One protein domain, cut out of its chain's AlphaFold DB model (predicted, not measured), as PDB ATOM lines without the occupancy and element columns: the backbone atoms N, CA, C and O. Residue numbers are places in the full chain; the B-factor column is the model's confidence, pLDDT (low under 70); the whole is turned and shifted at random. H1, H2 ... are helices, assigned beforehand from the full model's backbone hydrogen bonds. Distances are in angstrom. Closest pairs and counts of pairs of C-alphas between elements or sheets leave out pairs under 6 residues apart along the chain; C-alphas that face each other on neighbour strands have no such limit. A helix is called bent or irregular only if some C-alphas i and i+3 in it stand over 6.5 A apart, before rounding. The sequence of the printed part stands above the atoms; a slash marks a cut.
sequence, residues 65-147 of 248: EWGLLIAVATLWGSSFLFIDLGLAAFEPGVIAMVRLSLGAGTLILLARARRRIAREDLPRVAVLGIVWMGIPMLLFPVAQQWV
ATOM      1  N   GLU A  65     167.648 117.256 225.474       91.69
ATOM      2  CA  GLU A  65     168.806 117.635 224.672       91.69
ATOM      3  C   GLU A  65     168.699 117.086 223.243       91.69
ATOM      4  O   GLU A  65     168.993 117.810 222.293       91.69
ATOM      5  N   TRP A  66     168.203 115.856 223.072       92.56
ATOM      6  CA  TRP A  66     167.874 115.319 221.746       92.56
ATOM      7  C   TRP A  66     166.794 116.140 221.038       92.56
ATOM      8  O   TRP A  66     166.943 116.455 219.859       92.56
ATOM      9  N   GLY A  67     165.743 116.544 221.756       95.12
ATOM     10  CA  GLY A  67     164.698 117.418 221.219       95.12
ATOM     11  C   GLY A  67     165.249 118.763 220.742       95.12
ATOM     12  O   GLY A  67     164.917 119.206 219.644       95.12
ATOM     13  N   LEU A  68     166.150 119.381 221.512       92.25
ATOM     14  CA  LEU A  68     166.832 120.618 221.114       92.25
ATOM     15  C   LEU A  68     167.716 120.421 219.877       92.25
ATOM     16  O   LEU A  68     167.724 121.284 218.999       92.25
ATOM     17  N   LEU A  69     168.431 119.294 219.786       90.25
ATOM     18  CA  LEU A  69     169.259 118.959 218.623       90.25
ATOM     19  C   LEU A  69     168.422 118.766 217.355       90.25
ATOM     20  O   LEU A  69     168.784 119.280 216.299       90.25
ATOM     21  N   ILE A  70     167.290 118.070 217.454       92.69
ATOM     22  CA  ILE A  70     166.368 117.903 216.325       92.69
ATOM     23  C   ILE A  70     165.793 119.263 215.927       92.69
ATOM     24  O   ILE A  70     165.848 119.622 214.754       92.69
ATOM     25  N   ALA A  71     165.321 120.059 216.890       93.44
ATOM     26  CA  ALA A  71     164.752 121.374 216.616       93.44
ATOM     27  C   ALA A  71     165.748 122.302 215.905       93.44
ATOM     28  O   ALA A  71     165.398 122.925 214.901       93.44
ATOM     29  N   VAL A  72     166.999 122.372 216.378       90.31
ATOM     30  CA  VAL A  72     168.021 123.207 215.731       90.31
ATOM     31  C   VAL A  72     168.400 122.668 214.353       90.31
ATOM     32  O   VAL A  72     168.541 123.462 213.426       90.31
ATOM     33  N   ALA A  73     168.509 121.344 214.189       88.50
ATOM     34  CA  ALA A  73     168.827 120.722 212.906       88.50
ATOM     35  C   ALA A  73     167.732 120.982 211.865       88.50
ATOM     36  O   ALA A  73     168.040 121.364 210.736       88.50
ATOM     37  N   THR A  74     166.460 120.844 212.246       90.62
ATOM     38  CA  THR A  74     165.327 121.135 211.364       90.62
ATOM     39  C   THR A  74     165.261 122.619 211.025       90.62
ATOM     40  O   THR A  74     165.155 122.946 209.848       90.62
ATOM     41  N   LEU A  75     165.393 123.514 212.012       89.94
ATOM     42  CA  LEU A  75     165.317 124.964 211.798       89.94
ATOM     43  C   LEU A  75     166.418 125.468 210.854       89.94
ATOM     44  O   LEU A  75     166.159 126.278 209.960       89.94
ATOM     45  N   TRP A  76     167.649 124.980 211.031       87.94
ATOM     46  CA  TRP A  76     168.759 125.324 210.145       87.94
ATOM     47  C   TRP A  76     168.637 124.669 208.769       87.94
ATOM     48  O   TRP A  76     168.887 125.331 207.762       87.94
ATOM     49  N   GLY A  77     168.229 123.399 208.707       86.00
ATOM     50  CA  GLY A  77     168.073 122.664 207.452       86.00
ATOM     51  C   GLY A  77     166.974 123.244 206.560       86.00
ATOM     52  O   GLY A  77     167.214 123.518 205.385       86.00
ATOM     53  N   SER A  78     165.791 123.516 207.119       89.38
ATOM     54  CA  SER A  78     164.659 124.087 206.374       89.38
ATOM     55  C   SER A  78     164.915 125.522 205.913       89.38
ATOM     56  O   SER A  78     164.308 125.991 204.955       89.38
ATOM     57  N   SER A  79     165.823 126.236 206.578       89.31
ATOM     58  CA  SER A  79     166.143 127.622 206.244       89.31
ATOM     59  C   SER A  79     166.695 127.773 204.817       89.31
ATOM     60  O   SER A  79     166.366 128.760 204.164       89.31
ATOM     61  N   PHE A  80     167.485 126.816 204.313       88.62
ATOM     62  CA  PHE A  80     168.009 126.863 202.938       88.62
ATOM     63  C   PHE A  80     166.913 126.659 201.893       88.62
ATOM     64  O   PHE A  80     166.919 127.334 200.866       88.62
ATOM     65  N   LEU A  81     165.947 125.783 202.188       88.88
ATOM     66  CA  LEU A  81     164.761 125.580 201.357       88.88
ATOM     67  C   LEU A  81     163.908 126.855 201.293       88.88
ATOM     68  O   LEU A  81     163.473 127.253 200.221       88.88
ATOM     69  N   PHE A  82     163.704 127.537 202.425       90.19
ATOM     70  CA  PHE A  82     162.953 128.795 202.437       90.19
ATOM     71  C   PHE A  82     163.663 129.939 201.706       90.19
ATOM     72  O   PHE A  82     162.981 130.785 201.136       90.19
ATOM     73  N   ILE A  83     165.002 129.982 201.699       88.94
ATOM     74  CA  ILE A  83     165.743 130.960 200.883       88.94
ATOM     75  C   ILE A  83     165.478 130.706 199.400       88.94
ATOM     76  O   ILE A  83     165.151 131.638 198.678       88.94
ATOM     77  N   ASP A  84     165.574 129.449 198.973       88.75
ATOM     78  CA  ASP A  84     165.361 129.019 197.588       88.75
ATOM     79  C   ASP A  84     163.946 129.364 197.099       88.75
ATOM     80  O   ASP A  84     163.766 130.006 196.068       88.75
ATOM     81  N   LEU A  85     162.933 129.063 197.919       90.81
ATOM     82  CA  LEU A  85     161.547 129.468 197.664       90.81
ATOM     83  C   LEU A  85     161.373 130.996 197.666       90.81
ATOM     84  O   LEU A  85     160.606 131.529 196.870       90.81
ATOM     85  N   GLY A  86     162.073 131.709 198.550       88.00
ATOM     86  CA  GLY A  86     162.023 133.168 198.634       88.00
ATOM     87  C   GLY A  86     162.631 133.862 197.415       88.00
ATOM     88  O   GLY A  86     162.120 134.901 196.997       88.00
ATOM     89  N   LEU A  87     163.669 133.276 196.810       90.06
ATOM     90  CA  LEU A  87     164.323 133.796 195.602       90.06
ATOM     91  C   LEU A  87     163.399 133.788 194.376       90.06
ATOM     92  O   LEU A  87     163.657 134.519 193.426       90.06
ATOM     93  N   ALA A  88     162.299 133.028 194.405       87.75
ATOM     94  CA  ALA A  88     161.283 133.077 193.356       87.75
ATOM     95  C   ALA A  88     160.481 134.394 193.343       87.75
ATOM     96  O   ALA A  88     159.881 134.726 192.322       87.75
ATOM     97  N   ALA A  89     160.445 135.133 194.460       87.88
ATOM     98  CA  ALA A  89     159.625 136.339 194.611       87.88
ATOM     99  C   ALA A  89     160.403 137.586 195.070       87.88
ATOM    100  O   ALA A  89     159.911 138.702 194.899       87.88
ATOM    101  N   PHE A  90     161.592 137.424 195.658       90.00
ATOM    102  CA  PHE A  90     162.349 138.515 196.270       90.00
ATOM    103  C   PHE A  90     163.817 138.523 195.849       90.00
ATOM    104  O   PHE A  90     164.449 137.481 195.687       90.00
ATOM    105  N   GLU A  91     164.388 139.726 195.785       90.12
ATOM    106  CA  GLU A  91     165.829 139.922 195.631       90.12
ATOM    107  C   GLU A  91     166.610 139.339 196.832       90.12
ATOM    108  O   GLU A  91     166.164 139.470 197.983       90.12
ATOM    109  N   PRO A  92     167.819 138.780 196.624       87.12
ATOM    110  CA  PRO A  92     168.619 138.146 197.680       87.12
ATOM    111  C   PRO A  92     168.865 139.045 198.898       87.12
ATOM    112  O   PRO A  92     168.842 138.582 200.041       87.12
ATOM    113  N   GLY A  93     169.072 140.345 198.661       87.69
ATOM    114  CA  GLY A  93     169.297 141.327 199.723       87.69
ATOM    115  C   GLY A  93     168.089 141.500 200.645       87.69
ATOM    116  O   GLY A  93     168.254 141.649 201.857       87.69
ATOM    117  N   VAL A  94     166.870 141.410 200.101       90.12
ATOM    118  CA  VAL A  94     165.627 141.504 200.882       90.12
ATOM    119  C   VAL A  94     165.470 140.273 201.767       90.12
ATOM    120  O   VAL A  94     165.167 140.406 202.952       90.12
ATOM    121  N   ILE A  95     165.753 139.082 201.232       91.00
ATOM    122  CA  ILE A  95     165.696 137.823 201.990       91.00
ATOM    123  C   ILE A  95     166.657 137.873 203.184       91.00
ATOM    124  O   ILE A  95     166.276 137.542 204.310       91.00
ATOM    125  N   ALA A  96     167.892 138.327 202.962       89.56
ATOM    126  CA  ALA A  96     168.873 138.489 204.028       89.56
ATOM    127  C   ALA A  96     168.421 139.510 205.084       89.56
ATOM    128  O   ALA A  96     168.517 139.235 206.283       89.56
ATOM    129  N   MET A  97     167.876 140.655 204.657       89.81
ATOM    130  CA  MET A  97     167.369 141.682 205.569       89.81
ATOM    131  C   MET A  97     166.229 141.140 206.436       89.81
ATOM    132  O   MET A  97     166.299 141.246 207.657       89.81
ATOM    133  N   VAL A  98     165.234 140.478 205.837       91.69
ATOM    134  CA  VAL A  98     164.116 139.860 206.570       91.69
ATOM    135  C   VAL A  98     164.634 138.861 207.605       91.69
ATOM    136  O   VAL A  98     164.210 138.901 208.759       91.69
ATOM    137  N   ARG A  99     165.598 138.005 207.243       89.75
ATOM    138  CA  ARG A  99     166.196 137.036 208.178       89.75
ATOM    139  C   ARG A  99     166.888 137.717 209.359       89.75
ATOM    140  O   ARG A  99     166.688 137.303 210.503       89.75
ATOM    141  N   LEU A 100     167.672 138.765 209.104       90.44
ATOM    142  CA  LEU A 100     168.347 139.530 210.156       90.44
ATOM    143  C   LEU A 100     167.343 140.284 211.040       90.44
ATOM    144  O   LEU A 100     167.485 140.274 212.263       90.44
ATOM    145  N   SER A 101     166.296 140.869 210.454       91.44
ATOM    146  CA  SER A 101     165.224 141.548 211.188       91.44
ATOM    147  C   SER A 101     164.422 140.586 212.065       91.44
ATOM    148  O   SER A 101     164.141 140.916 213.215       91.44
ATOM    149  N   LEU A 102     164.106 139.381 211.581       90.56
ATOM    150  CA  LEU A 102     163.439 138.344 212.377       90.56
ATOM    151  C   LEU A 102     164.321 137.866 213.537       90.56
ATOM    152  O   LEU A 102     163.835 137.717 214.661       90.56
ATOM    153  N   GLY A 103     165.622 137.677 213.296       88.75
ATOM    154  CA  GLY A 103     166.586 137.351 214.348       88.75
ATOM    155  C   GLY A 103     166.666 138.447 215.413       88.75
ATOM    156  O   GLY A 103     166.544 138.165 216.607       88.75
ATOM    157  N   ALA A 104     166.787 139.707 214.987       89.00
ATOM    158  CA  ALA A 104     166.796 140.861 215.880       89.00
ATOM    159  C   ALA A 104     165.484 140.978 216.676       89.00
ATOM    160  O   ALA A 104     165.520 141.131 217.898       89.00
ATOM    161  N   GLY A 105     164.332 140.830 216.017       91.25
ATOM    162  CA  GLY A 105     163.017 140.836 216.658       91.25
ATOM    163  C   GLY A 105     162.878 139.734 217.707       91.25
ATOM    164  O   GLY A 105     162.455 139.997 218.832       91.25
ATOM    165  N   THR A 106     163.331 138.519 217.394       88.31
ATOM    166  CA  THR A 106     163.320 137.391 218.338       88.31
ATOM    167  C   THR A 106     164.153 137.693 219.588       88.31
ATOM    168  O   THR A 106     163.703 137.443 220.707       88.31
ATOM    169  N   LEU A 107     165.340 138.285 219.421       86.69
ATOM    170  CA  LEU A 107     166.197 138.689 220.543       86.69
ATOM    171  C   LEU A 107     165.575 139.810 221.392       86.69
ATOM    172  O   LEU A 107     165.743 139.811 222.612       86.69
ATOM    173  N   ILE A 108     164.848 140.743 220.772       87.00
ATOM    174  CA  ILE A 108     164.135 141.819 221.477       87.00
ATOM    175  C   ILE A 108     162.988 141.252 222.325       87.00
ATOM    176  O   ILE A 108     162.808 141.676 223.472       87.00
ATOM    177  N   LEU A 109     162.238 140.285 221.784       88.69
ATOM    178  CA  LEU A 109     161.100 139.649 222.457       88.69
ATOM    179  C   LEU A 109     161.537 138.733 223.610       88.69
ATOM    180  O   LEU A 109     160.875 138.676 224.649       88.69
ATOM    181  N   LEU A 110     162.676 138.046 223.480       87.56
ATOM    182  CA  LEU A 110     163.204 137.195 224.543       87.56
ATOM    183  C   LEU A 110     163.879 138.028 225.639       87.56
ATOM    184  O   LEU A 110     165.073 138.320 225.601       87.56
ATOM    185  N   ALA A 111     163.130 138.323 226.705       71.56
ATOM    186  CA  ALA A 111     163.623 139.093 227.850       71.56
ATOM    187  C   ALA A 111     164.937 138.553 228.447       71.56
ATOM    188  O   ALA A 111     165.787 139.327 228.882       71.56
ATOM    189  N   ARG A 112     165.127 137.229 228.411       75.00
ATOM    190  CA  ARG A 112     166.312 136.531 228.929       75.00
ATOM    191  C   ARG A 112     167.569 136.723 228.065       75.00
ATOM    192  O   ARG A 112     168.671 136.510 228.566       75.00
ATOM    193  N   ALA A 113     167.413 137.147 226.809       73.81
ATOM    194  CA  ALA A 113     168.513 137.477 225.902       73.81
ATOM    195  C   ALA A 113     169.046 138.910 226.106       73.81
ATOM    196  O   ALA A 113     170.158 139.220 225.687       73.81
ATOM    197  N   ARG A 114     168.303 139.778 226.810       74.50
ATOM    198  CA  ARG A 114     168.630 141.203 227.008       74.50
ATOM    199  C   ARG A 114     169.628 141.447 228.146       74.50
ATOM    200  O   ARG A 114     169.390 142.258 229.042       74.50
ATOM    201  N   ARG A 115     170.756 140.735 228.138       79.69
ATOM    202  CA  ARG A 115     171.845 141.001 229.091       79.69
ATOM    203  C   ARG A 115     172.560 142.300 228.719       79.69
ATOM    204  O   ARG A 115     172.811 142.556 227.546       79.69
ATOM    205  N   ARG A 116     172.893 143.119 229.722       79.25
ATOM    206  CA  ARG A 116     173.679 144.341 229.503       79.25
ATOM    207  C   ARG A 116     175.085 143.959 229.046       79.25
ATOM    208  O   ARG A 116     175.751 143.171 229.708       79.25
ATOM    209  N   ILE A 117     175.509 144.538 227.929       82.56
ATOM    210  CA  ILE A 117     176.862 144.406 227.387       82.56
ATOM    211  C   ILE A 117     177.657 145.632 227.846       82.56
ATOM    212  O   ILE A 117     177.132 146.750 227.834       82.56
ATOM    213  N   ALA A 118     178.900 145.431 228.285       88.19
ATOM    214  CA  ALA A 118     179.787 146.532 228.637       88.19
ATOM    215  C   ALA A 118     180.074 147.398 227.398       88.19
ATOM    216  O   ALA A 118     180.232 146.885 226.291       88.19
ATOM    217  N   ARG A 119     180.148 148.724 227.570       86.88
ATOM    218  CA  ARG A 119     180.348 149.662 226.445       86.88
ATOM    219  C   ARG A 119     181.654 149.422 225.684       86.88
ATOM    220  O   ARG A 119     181.707 149.669 224.487       86.88
ATOM    221  N   GLU A 120     182.666 148.903 226.363       90.50
ATOM    222  CA  GLU A 120     183.957 148.517 225.786       90.50
ATOM    223  C   GLU A 120     183.888 147.291 224.862       90.50
ATOM    224  O   GLU A 120     184.676 147.185 223.922       90.50
ATOM    225  N   ASP A 121     182.917 146.396 225.066       88.94
ATOM    226  CA  ASP A 121     182.754 145.185 224.255       88.94
ATOM    227  C   ASP A 121     181.793 145.378 223.076       88.94
ATOM    228  O   ASP A 121     181.808 144.578 222.141       88.94
ATOM    229  N   LEU A 122     180.999 146.457 223.060       90.12
ATOM    230  CA  LEU A 122     180.111 146.802 221.941       90.12
ATOM    231  C   LEU A 122     180.792 146.755 220.561       90.12
ATOM    232  O   LEU A 122     180.230 146.112 219.674       90.12
ATOM    233  N   PRO A 123     181.978 147.361 220.335       91.88
ATOM    234  CA  PRO A 123     182.630 147.283 219.029       91.88
ATOM    235  C   PRO A 123     183.038 145.849 218.669       91.88
ATOM    236  O   PRO A 123     182.899 145.445 217.518       91.88
ATOM    237  N   ARG A 124     183.474 145.040 219.644       90.19
ATOM    238  CA  ARG A 124     183.834 143.629 219.413       90.19
ATOM    239  C   ARG A 124     182.612 142.799 219.042       90.19
ATOM    240  O   ARG A 124     182.678 141.997 218.116       90.19
ATOM    241  N   VAL A 125     181.495 143.021 219.734       89.88
ATOM    242  CA  VAL A 125     180.215 142.366 219.442       89.88
ATOM    243  C   VAL A 125     179.685 142.797 218.076       89.88
ATOM    244  O   VAL A 125     179.211 141.947 217.327       89.88
ATOM    245  N   ALA A 126     179.802 144.077 217.717       90.06
ATOM    246  CA  ALA A 126     179.391 144.577 216.408       90.06
ATOM    247  C   ALA A 126     180.221 143.952 215.280       90.06
ATOM    248  O   ALA A 126     179.651 143.430 214.324       90.06
ATOM    249  N   VAL A 127     181.551 143.925 215.416       93.88
ATOM    250  CA  VAL A 127     182.439 143.272 214.442       93.88
ATOM    251  C   VAL A 127     182.117 141.784 214.340       93.88
ATOM    252  O   VAL A 127     181.958 141.276 213.234       93.88
ATOM    253  N   LEU A 128     181.951 141.088 215.468       91.31
ATOM    254  CA  LEU A 128     181.592 139.672 215.467       91.31
ATOM    255  C   LEU A 128     180.233 139.435 214.796       91.31
ATOM    256  O   LEU A 128     180.116 138.537 213.972       91.31
ATOM    257  N   GLY A 129     179.220 140.247 215.097       89.25
ATOM    258  CA  GLY A 129     177.895 140.144 214.488       89.25
ATOM    259  C   GLY A 129     177.925 140.395 212.982       89.25
ATOM    260  O   GLY A 129     177.345 139.626 212.221       89.25
ATOM    261  N   ILE A 130     178.646 141.418 212.524       90.19
ATOM    262  CA  ILE A 130     178.771 141.723 211.095       90.19
ATOM    263  C   ILE A 130     179.537 140.611 210.378       90.19
ATOM    264  O   ILE A 130     179.057 140.089 209.377       90.19
ATOM    265  N   VAL A 131     180.698 140.213 210.895       89.94
ATOM    266  CA  VAL A 131     181.575 139.241 210.227       89.94
ATOM    267  C   VAL A 131     180.990 137.833 210.269       89.94
ATOM    268  O   VAL A 131     181.064 137.109 209.279       89.94
ATOM    269  N   TRP A 132     180.409 137.432 211.398       85.19
ATOM    270  CA  TRP A 132     179.949 136.060 211.607       85.19
ATOM    271  C   TRP A 132     178.490 135.836 211.205       85.19
ATOM    272  O   TRP A 132     178.138 134.728 210.812       85.19
ATOM    273  N   MET A 133     177.639 136.865 211.276       85.75
ATOM    274  CA  MET A 133     176.218 136.753 210.921       85.75
ATOM    275  C   MET A 133     175.835 137.611 209.721       85.75
ATOM    276  O   MET A 133     175.194 137.097 208.810       85.75
ATOM    277  N   GLY A 134     176.245 138.879 209.676       85.81
ATOM    278  CA  GLY A 134     175.880 139.802 208.598       85.81
ATOM    279  C   GLY A 134     176.379 139.347 207.227       85.81
ATOM    280  O   GLY A 134     175.578 139.138 206.318       85.81
ATOM    281  N   ILE A 135     177.694 139.142 207.092       88.19
ATOM    282  CA  ILE A 135     178.320 138.743 205.825       88.19
ATOM    283  C   ILE A 135     177.776 137.389 205.342       88.19
ATOM    284  O   ILE A 135     177.300 137.332 204.207       88.19
ATOM    285  N   PRO A 136     177.763 136.307 206.152       84.69
ATOM    286  CA  PRO A 136     177.280 135.019 205.669       84.69
ATOM    287  C   PRO A 136     175.792 135.046 205.324       84.69
ATOM    288  O   PRO A 136     175.411 134.504 204.290       84.69
ATOM    289  N   MET A 137     174.946 135.712 206.123       85.69
ATOM    290  CA  MET A 137     173.502 135.781 205.842       85.69
ATOM    291  C   MET A 137     173.167 136.531 204.554       85.69
ATOM    292  O   MET A 137     172.135 136.235 203.959       85.69
ATOM    293  N   LEU A 138     174.016 137.462 204.112       87.88
ATOM    294  CA  LEU A 138     173.894 138.104 202.801       87.88
ATOM    295  C   LEU A 138     174.436 137.213 201.680       87.88
ATOM    296  O   LEU A 138     173.832 137.121 200.614       87.88
ATOM    297  N   LEU A 139     175.562 136.542 201.924       87.69
ATOM    298  CA  LEU A 139     176.242 135.751 200.906       87.69
ATOM    299  C   LEU A 139     175.496 134.453 200.562       87.69
ATOM    300  O   LEU A 139     175.533 134.029 199.410       87.69
ATOM    301  N   PHE A 140     174.795 133.837 201.520       86.00
ATOM    302  CA  PHE A 140     174.044 132.595 201.291       86.00
ATOM    303  C   PHE A 140     172.945 132.743 200.220       86.00
ATOM    304  O   PHE A 140     172.995 131.991 199.247       86.00
ATOM    305  N   PRO A 141     172.002 133.704 200.317       86.31
ATOM    306  CA  PRO A 141     171.006 133.933 199.269       86.31
ATOM    307  C   PRO A 141     171.612 134.250 197.899       86.31
ATOM    308  O   PRO A 141     171.096 133.787 196.888       86.31
ATOM    309  N   VAL A 142     172.728 134.987 197.852       87.69
ATOM    310  CA  VAL A 142     173.436 135.282 196.593       87.69
ATOM    311  C   VAL A 142     174.043 134.011 195.992       87.69
ATOM    312  O   VAL A 142     173.907 133.760 194.799       87.69
ATOM    313  N   ALA A 143     174.681 133.171 196.811       86.12
ATOM    314  CA  ALA A 143     175.251 131.904 196.358       86.12
ATOM    315  C   ALA A 143     174.171 130.917 195.883       86.12
ATOM    316  O   ALA A 143     174.398 130.182 194.923       86.12
ATOM    317  N   GLN A 144     172.993 130.928 196.514       84.56
ATOM    318  CA  GLN A 144     171.874 130.057 196.147       84.56
ATOM    319  C   GLN A 144     171.249 130.382 194.782       84.56
ATOM    320  O   GLN A 144     170.560 129.536 194.228       84.56
ATOM    321  N   GLN A 145     171.556 131.533 194.173       85.31
ATOM    322  CA  GLN A 145     171.197 131.783 192.769       85.31
ATOM    323  C   GLN A 145     171.923 130.841 191.791       85.31
ATOM    324  O   GLN A 145     171.475 130.653 190.663       85.31
ATOM    325  N   TRP A 146     173.044 130.253 192.219       84.94
ATOM    326  CA  TRP A 146     173.910 129.405 191.394       84.94
ATOM    327  C   TRP A 146     174.025 127.970 191.919       84.94
ATOM    328  O   TRP A 146     174.633 127.122 191.265       84.94
ATOM    329  N   VAL A 147     173.504 127.701 193.119       83.56
ATOM    330  CA  VAL A 147     173.682 126.442 193.848       83.56
ATOM    331  C   VAL A 147     172.370 126.048 194.508       83.56
ATOM    332  O   VAL A 147     171.783 126.836 195.241       83.56
TER     333      VAL A 147
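This is residues 65 to 147 of the 248 residues of the protein "EamA family transporter" of Pseudonocardiaceae bacterium (UniProt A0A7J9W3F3). Three helices meet near one end and splay from there like an open tripod: the last residues of H1, the first part of H2 and the last arm of H3 come together, and the other ends spread apart. Most of H1 sticks out as a free arm, residues 65 to 78, while a long loop, residues 110 to 121, joins the spread ends of H2 and H3 across a gap. The printed part has 83 residues with three named helices, H1, H2 and H3 along the chain, and no named strand; the class is all helix. The whole is loose, with a radius of gyration of the C-alphas of 15.0 A, and spans 41 by 32 by 19 A.

Find C-alpha 65 at (168.806, 117.635, 224.672); from there H1 runs through residues 65 to 87, 33.6 A from first to last C-alpha. It is neither bent nor irregular, but only just: C-alphas 77 and 80 are 6.2 A apart. H2 begins at C-alpha 92, at (168.619, 138.146, 197.680), and covers residues 92 to 109 over 25.9 A. Residues 122 to 144 are H3, by its hydrogen bonds assigned as one helix but bent, with C-alphas 132 and 135 6.6 A apart. Its arms are H3a, residues 122 to 132, 14.9 A long, and H3b, residues 135 to 144, 14.5 A long, ending at (171.874, 130.057, 196.147); they stand at a shallow tilt of 15 degrees.

Look first at residues 83 to 87 of H1, which alone touch H2, only just, with 3 pairs of C-alphas within 8 A; the closest are those of Gly 86 and Ile 95, 6.8 A apart. H1 and H2 form a helical hairpin, opposite ways at a shallow tilt of 34.7 degrees, only just short of steep. The same residues of H1 touch H3b, the closest C-alphas being those of Ile 83 and Pro 141 at 6.3 A, the same way at a steep tilt of 59 degrees. Residues 92 to 100 of H2 alone touch H3b, with the closest C-alphas, of Pro 92 and Pro 141, 5.1 A apart; they run opposite ways at a steep tilt of 43 degrees. H3a is apart from H1 and H2. In H2 and H3a every O i to N i+4 pair is within hydrogen-bond range; in H1 17 of 19 are, and in H3b 4 of 6.

The two C-alphas farthest apart are those of Ala 88 and Glu 120, 42.5 A. The link from H1 to H2 is tight, with 4 residues, and that from H2 to H3a is long, with 12. The printed part has no cut. Its mean pLDDT is 87.9, and no printed residue is under 70.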